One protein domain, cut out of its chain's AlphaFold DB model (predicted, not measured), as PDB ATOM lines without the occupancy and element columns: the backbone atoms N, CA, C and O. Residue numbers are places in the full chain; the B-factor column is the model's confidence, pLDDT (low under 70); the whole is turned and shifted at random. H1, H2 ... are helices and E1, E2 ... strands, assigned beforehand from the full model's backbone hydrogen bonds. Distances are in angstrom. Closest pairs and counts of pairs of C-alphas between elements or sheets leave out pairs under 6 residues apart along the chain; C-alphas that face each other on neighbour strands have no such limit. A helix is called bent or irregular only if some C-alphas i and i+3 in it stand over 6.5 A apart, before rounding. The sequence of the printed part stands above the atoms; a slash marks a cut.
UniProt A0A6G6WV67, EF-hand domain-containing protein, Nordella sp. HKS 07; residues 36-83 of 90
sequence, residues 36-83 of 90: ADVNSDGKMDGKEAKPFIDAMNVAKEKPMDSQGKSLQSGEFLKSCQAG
ATOM      1  N   ALA A  36       4.086  24.279  -3.361       96.38
ATOM      2  CA  ALA A  36       3.144  24.771  -4.359       96.38
ATOM      3  C   ALA A  36       2.948  23.837  -5.564       96.38
ATOM      4  O   ALA A  36       1.867  23.848  -6.140       96.38
ATOM      5  N   ASP A  37       3.951  23.033  -5.919       96.94
ATOM      6  CA  ASP A  37       3.873  21.953  -6.912       96.94
ATOM      7  C   ASP A  37       3.249  20.725  -6.226       96.94
ATOM      8  O   ASP A  37       3.931  19.771  -5.835       96.94
ATOM      9  N   VAL A  38       1.945  20.822  -5.941       96.31
ATOM     10  CA  VAL A  38       1.213  19.898  -5.059       96.31
ATOM     11  C   VAL A  38       1.155  18.506  -5.672       96.31
ATOM     12  O   VAL A  38       1.236  17.509  -4.951       96.31
ATOM     13  N   ASN A  39       1.006  18.428  -6.993       96.12
ATOM     14  CA  ASN A  39       1.003  17.159  -7.712       96.12
ATOM     15  C   ASN A  39       2.420  16.633  -8.030       96.12
ATOM     16  O   ASN A  39       2.542  15.478  -8.442       96.12
ATOM     17  N   SER A  40       3.469  17.431  -7.784       96.44
ATOM     18  CA  SER A  40       4.876  17.087  -8.014       96.44
ATOM     19  C   SER A  40       5.174  16.672  -9.457       96.44
ATOM     20  O   SER A  40       5.987  15.772  -9.696       96.44
ATOM     21  N   ASP A  41       4.513  17.307 -10.427       95.50
ATOM     22  CA  ASP A  41       4.711  17.024 -11.850       95.50
ATOM     23  C   ASP A  41       5.838  17.866 -12.485       95.50
ATOM     24  O   ASP A  41       6.168  17.690 -13.664       95.50
ATOM     25  N   GLY A  42       6.488  18.727 -11.693       95.06
ATOM     26  CA  GLY A  42       7.629  19.535 -12.115       95.06
ATOM     27  C   GLY A  42       7.244  20.847 -12.800       95.06
ATOM     28  O   GLY A  42       8.133  21.583 -13.253       95.06
ATOM     29  N   LYS A  43       5.953  21.182 -12.842       95.44
ATOM     30  CA  LYS A  43       5.433  22.485 -13.261       95.44
ATOM     31  C   LYS A  43       4.335  22.927 -12.294       95.44
ATOM     32  O   LYS A  43       3.673  22.128 -11.664       95.44
ATOM     33  N   MET A  44       4.109  24.228 -12.210       96.81
ATOM     34  CA  MET A  44       2.881  24.758 -11.630       96.81
ATOM     35  C   MET A  44       2.017  25.252 -12.770       96.81
ATOM     36  O   MET A  44       2.489  26.021 -13.613       96.81
ATOM     37  N   ASP A  45       0.749  24.872 -12.781       95.31
ATOM     38  CA  ASP A  45      -0.247  25.449 -13.674       95.31
ATOM     39  C   ASP A  45      -1.584  25.664 -12.951       95.31
ATOM     40  O   ASP A  45      -1.735  25.395 -11.755       95.31
ATOM     41  N   GLY A  46      -2.547  26.281 -13.638       93.94
ATOM     42  CA  GLY A  46      -3.898  26.464 -13.111       93.94
ATOM     43  C   GLY A  46      -3.925  27.141 -11.735       93.94
ATOM     44  O   GLY A  46      -3.627  28.328 -11.607       93.94
ATOM     45  N   LYS A  47      -4.340  26.392 -10.706       94.94
ATOM     46  CA  LYS A  47      -4.468  26.906  -9.331       94.94
ATOM     47  C   LYS A  47      -3.128  27.019  -8.605       94.94
ATOM     48  O   LYS A  47      -2.999  27.912  -7.776       94.94
ATOM     49  N   GLU A  48      -2.167  26.155  -8.920       96.00
ATOM     50  CA  GLU A  48      -0.836  26.149  -8.301       96.00
ATOM     51  C   GLU A  48      -0.044  27.382  -8.741       96.00
ATOM     52  O   GLU A  48       0.534  28.089  -7.919       96.00
ATOM     53  N   ALA A  49      -0.098  27.701 -10.039       95.25
ATOM     54  CA  ALA A  49       0.638  28.830 -10.600       95.25
ATOM     55  C   ALA A  49      -0.001  30.186 -10.305       95.25
ATOM     56  O   ALA A  49       0.703  31.194 -10.274       95.25
ATOM     57  N   LYS A  50      -1.325  30.236 -10.102       95.69
ATOM     58  CA  LYS A  50      -2.069  31.495  -9.972       95.69
ATOM     59  C   LYS A  50      -1.429  32.508  -9.005       95.69
ATOM     60  O   LYS A  50      -1.198  33.633  -9.448       95.69
ATOM     61  N   PRO A  51      -1.132  32.177  -7.731       96.19
ATOM     62  CA  PRO A  51      -0.577  33.159  -6.798       96.19
ATOM     63  C   PRO A  51       0.787  33.708  -7.247       96.19
ATOM     64  O   PRO A  51       1.083  34.880  -7.024       96.19
ATOM     65  N   PHE A  52       1.596  32.895  -7.925       96.69
ATOM     66  CA  PHE A  52       2.907  33.306  -8.423       96.69
ATOM     67  C   PHE A  52       2.805  34.133  -9.697       96.69
ATOM     68  O   PHE A  52       3.482  35.146  -9.816       96.69
ATOM     69  N   ILE A  53       1.914  33.764 -10.616       95.44
ATOM     70  CA  ILE A  53       1.638  34.553 -11.821       95.44
ATOM     71  C   ILE A  53       1.087  35.930 -11.441       95.44
ATOM     72  O   ILE A  53       1.499  36.933 -12.019       95.44
ATOM     73  N   ASP A  54       0.199  36.009 -10.447       94.81
ATOM     74  CA  ASP A  54      -0.294  37.288  -9.929       94.81
ATOM     75  C   ASP A  54       0.872  38.159  -9.414       94.81
ATOM     76  O   ASP A  54       0.946  39.346  -9.739       94.81
ATOM     77  N   ALA A  55       1.822  37.571  -8.679       95.62
ATOM     78  CA  ALA A  55       3.012  38.272  -8.199       95.62
ATOM     79  C   ALA A  55       3.954  38.709  -9.338       95.62
ATOM     80  O   ALA A  55       4.407  39.854  -9.354       95.62
ATOM     81  N   MET A  56       4.180  37.855 -10.344       94.75
ATOM     82  CA  MET A  56       4.941  38.217 -11.549       94.75
ATOM     83  C   MET A  56       4.293  39.383 -12.292       94.75
ATOM     84  O   MET A  56       4.985  40.315 -12.690       94.75
ATOM     85  N   ASN A  57       2.964  39.389 -12.416       93.69
ATOM     86  CA  ASN A  57       2.236  40.484 -13.056       93.69
ATOM     87  C   ASN A  57       2.441  41.816 -12.319       93.69
ATOM     88  O   ASN A  57       2.640  42.847 -12.962       93.69
ATOM     89  N   VAL A  58       2.440  41.804 -10.979       93.81
ATOM     90  CA  VAL A  58       2.761  42.990 -10.163       93.81
ATOM     91  C   VAL A  58       4.205  43.440 -10.393       93.81
ATOM     92  O   VAL A  58       4.454  44.635 -10.563       93.81
ATOM     93  N   ALA A  59       5.141  42.493 -10.485       92.81
ATOM     94  CA  ALA A  59       6.544  42.746 -10.812       92.81
ATOM     95  C   ALA A  59       6.789  43.104 -12.294       92.81
ATOM     96  O   ALA A  59       7.912  43.427 -12.672       92.81
ATOM     97  N   LYS A  60       5.746  43.088 -13.137       93.56
ATOM     98  CA  LYS A  60       5.823  43.252 -14.601       93.56
ATOM     99  C   LYS A  60       6.718  42.212 -15.293       93.56
ATOM    100  O   LYS A  60       7.225  42.461 -16.388       93.56
ATOM    101  N   GLU A  61       6.870  41.047 -14.677       91.50
ATOM    102  CA  GLU A  61       7.463  39.845 -15.257       91.50
ATOM    103  C   GLU A  61       6.388  39.022 -15.979       91.50
ATOM    104  O   GLU A  61       5.186  39.227 -15.790       91.50
ATOM    105  N   LYS A  62       6.809  38.089 -16.834       89.44
ATOM    106  CA  LYS A  62       5.909  37.144 -17.501       89.44
ATOM    107  C   LYS A  62       6.494  35.742 -17.448       89.44
ATOM    108  O   LYS A  62       7.708  35.635 -17.629       89.44
ATOM    109  N   PRO A  63       5.646  34.714 -17.278       91.12
ATOM    110  CA  PRO A  63       6.079  33.338 -17.416       91.12
ATOM    111  C   PRO A  63       6.742  33.076 -18.775       91.12
ATOM    112  O   PRO A  63       6.351  33.684 -19.777       91.12
ATOM    113  N   MET A  64       7.719  32.167 -18.831       89.38
ATOM    114  CA  MET A  64       8.388  31.796 -20.085       89.38
ATOM    115  C   MET A  64       7.500  30.965 -21.016       89.38
ATOM    116  O   MET A  64       7.800  30.851 -22.209       89.38
ATOM    117  N   ASP A  65       6.436  30.353 -20.498       90.38
ATOM    118  CA  ASP A  65       5.501  29.607 -21.327       90.38
ATOM    119  C   ASP A  65       4.753  30.540 -22.302       90.38
ATOM    120  O   ASP A  65       4.480  31.707 -22.018       90.38
ATOM    121  N   SER A  66       4.395  30.023 -23.478       83.31
ATOM    122  CA  SER A  66       3.798  30.829 -24.552       83.31
ATOM    123  C   SER A  66       2.404  31.380 -24.228       83.31
ATOM    124  O   SER A  66       1.940  32.301 -24.903       83.31
ATOM    125  N   GLN A  67       1.725  30.825 -23.225       87.19
ATOM    126  CA  GLN A  67       0.395  31.233 -22.784       87.19
ATOM    127  C   GLN A  67       0.427  32.121 -21.530       87.19
ATOM    128  O   GLN A  67      -0.603  32.721 -21.215       87.19
ATOM    129  N   GLY A  68       1.566  32.226 -20.837       87.38
ATOM    130  CA  GLY A  68       1.722  32.960 -19.581       87.38
ATOM    131  C   GLY A  68       0.925  32.358 -18.419       87.38
ATOM    132  O   GLY A  68       0.348  33.103 -17.627       87.38
ATOM    133  N   LYS A  69       0.788  31.029 -18.371       90.88
ATOM    134  CA  LYS A  69      -0.106  30.289 -17.464       90.88
ATOM    135  C   LYS A  69       0.571  29.203 -16.635       90.88
ATOM    136  O   LYS A  69      -0.097  28.633 -15.770       90.88
ATOM    137  N   SER A  70       1.835  28.900 -16.886       95.38
ATOM    138  CA  SER A  70       2.574  27.875 -16.163       95.38
ATOM    139  C   SER A  70       3.984  28.325 -15.816       95.38
ATOM    140  O   SER A  70       4.601  29.135 -16.498       95.38
ATOM    141  N   LEU A  71       4.498  27.781 -14.721       96.38
ATOM    142  CA  LEU A  71       5.859  28.023 -14.267       96.38
ATOM    143  C   LEU A  71       6.593  26.701 -14.160       96.38
ATOM    144  O   LEU A  71       6.084  25.743 -13.585       96.38
ATOM    145  N   GLN A  72       7.808  26.661 -14.691       95.81
ATOM    146  CA  GLN A  72       8.727  25.553 -14.454       95.81
ATOM    147  C   GLN A  72       9.663  25.881 -13.292       95.81
ATOM    148  O   GLN A  72       9.968  27.048 -13.038       95.81
ATOM    149  N   SER A  73      10.179  24.846 -12.626       95.19
ATOM    150  CA  SER A  73      11.014  24.994 -11.424       95.19
ATOM    151  C   SER A  73      12.184  25.967 -11.607       95.19
ATOM    152  O   SER A  73      12.415  26.831 -10.765       95.19
ATOM    153  N   GLY A  74      12.903  25.886 -12.730       94.31
ATOM    154  CA  GLY A  74      14.068  26.744 -12.974       94.31
ATOM    155  C   GLY A  74      13.720  28.233 -13.061       94.31
ATOM    156  O   GLY A  74      14.411  29.068 -12.478       94.31
ATOM    157  N   GLU A  75      12.631  28.562 -13.753       94.56
ATOM    158  CA  GLU A  75      12.123  29.929 -13.841       94.56
ATOM    159  C   GLU A  75      11.612  30.415 -12.486       94.56
ATOM    160  O   GLU A  75      11.992  31.493 -12.030       94.56
ATOM    161  N   PHE A  76      10.813  29.587 -11.813       96.62
ATOM    162  CA  PHE A  76      10.298  29.898 -10.491       96.62
ATOM    163  C   PHE A  76      11.427  30.239  -9.517       96.62
ATOM    164  O   PHE A  76      11.387  31.268  -8.848       96.62
ATOM    165  N   LEU A  77      12.462  29.397  -9.440       96.19
ATOM    166  CA  LEU A  77      13.575  29.594  -8.510       96.19
ATOM    167  C   LEU A  77      14.352  30.877  -8.811       96.19
ATOM    168  O   LEU A  77      14.895  31.481  -7.885       96.19
ATOM    169  N   LYS A  78      14.406  31.289 -10.081       94.69
ATOM    170  CA  LYS A  78      15.043  32.536 -10.503       94.69
ATOM    171  C   LYS A  78      14.241  33.754 -10.040       94.69
ATOM    172  O   LYS A  78      14.818  34.613  -9.380       94.69
ATOM    173  N   SER A  79      12.941  33.812 -10.331       94.88
ATOM    174  CA  SER A  79      12.076  34.916  -9.879       94.88
ATOM    175  C   SER A  79      11.940  34.943  -8.351       94.88
ATOM    176  O   SER A  79      11.971  36.006  -7.742       94.88
ATOM    177  N   CYS A  80      11.898  33.778  -7.701       96.19
ATOM    178  CA  CYS A  80      11.872  33.680  -6.244       96.19
ATOM    179  C   CYS A  80      13.111  34.313  -5.594       96.19
ATOM    180  O   CYS A  80      12.984  35.156  -4.714       96.19
ATOM    181  N   GLN A  81      14.314  33.968  -6.066       94.50
ATOM    182  CA  GLN A  81      15.560  34.539  -5.535       94.50
ATOM    183  C   GLN A  81      15.721  36.030  -5.861       94.50
ATOM    184  O   GLN A  81      16.458  36.734  -5.173       94.50
ATOM    185  N   ALA A  82      15.023  36.518  -6.891       93.25
ATOM    186  CA  ALA A  82      14.920  37.940  -7.204       93.25
ATOM    187  C   ALA A  82      13.920  38.692  -6.299       93.25
ATOM    188  O   ALA A  82      13.810  39.912  -6.410       93.25
ATOM    189  N   GLY A  83      13.212  37.990  -5.407       93.44
ATOM    190  CA  GLY A  83      12.234  38.564  -4.482       93.44
ATOM    191  C   GLY A  83      10.825  38.712  -5.058       93.44
ATOM    192  O   GLY A  83       9.929  39.216  -4.380       93.44
TER     193      GLY A  83
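AT A GLANCE: This is residues 36 to 83 of the 90 residues of the protein "EF-hand domain-containing protein" of Nordella sp. HKS 07 (UniProt A0A6G6WV67). What shape do these atoms make? Two short strands, E1 and E2, pair as a small ribbon, and helices H1 and H2 extend from its opposite ends like two arms. The long link of residues 59 to 69 folds back from the far end of H1 to E2. What is the make-up? The printed part has 48 residues, with the named elements in the order E1, H1, E2, H2, an antiparallel sheet E1 - E2 and the class mixed, helices and strands. It is compact and rounded, with a radius of gyration of the C-alphas of 9.7 A and spans of 27 by 22 by 17 A.

HOW THE PARTS SIT: How do the strands pair? E1, residues 43 to 45, and E2, residues 70 to 72, are antiparallel at 167 degrees, with N 44 and O 71 within hydrogen-bond range at 2.8 A. Where are the helices? H1, residues 46 to 58, comes closest to E2 at the C-alphas of Ala 49 and Ser 70, 6.0 A apart. H1 and H2, residues 73 to 81, are near each other, with 9 pairs of C-alphas within 10 A. How do their backbones run? In H2 every O i to N i+4 pair is within hydrogen-bond range, in H1 7 of 9; H1 is irregular, with C-alphas 48 and 51 7.2 A apart.

IN THESE COORDINATES: Where does E1 begin? C-alpha 43 is at (5.433, 22.485, -13.261), and E1 measures 6.4 A, E2 6.8 A. How long are the helices? H1 measures 18.1 A and H2 12.1 A, ending with C-alpha 81 at (15.560, 34.539, -5.535).

THE WHOLE: How large is it? The two C-alphas farthest apart, those of Asn 39 and Lys 60, are 27.4 A apart. Is anything missing or uncertain? The printed part has no cut, the link from H1 to E2 is long, and no printed residue is under 70 in pLDDT.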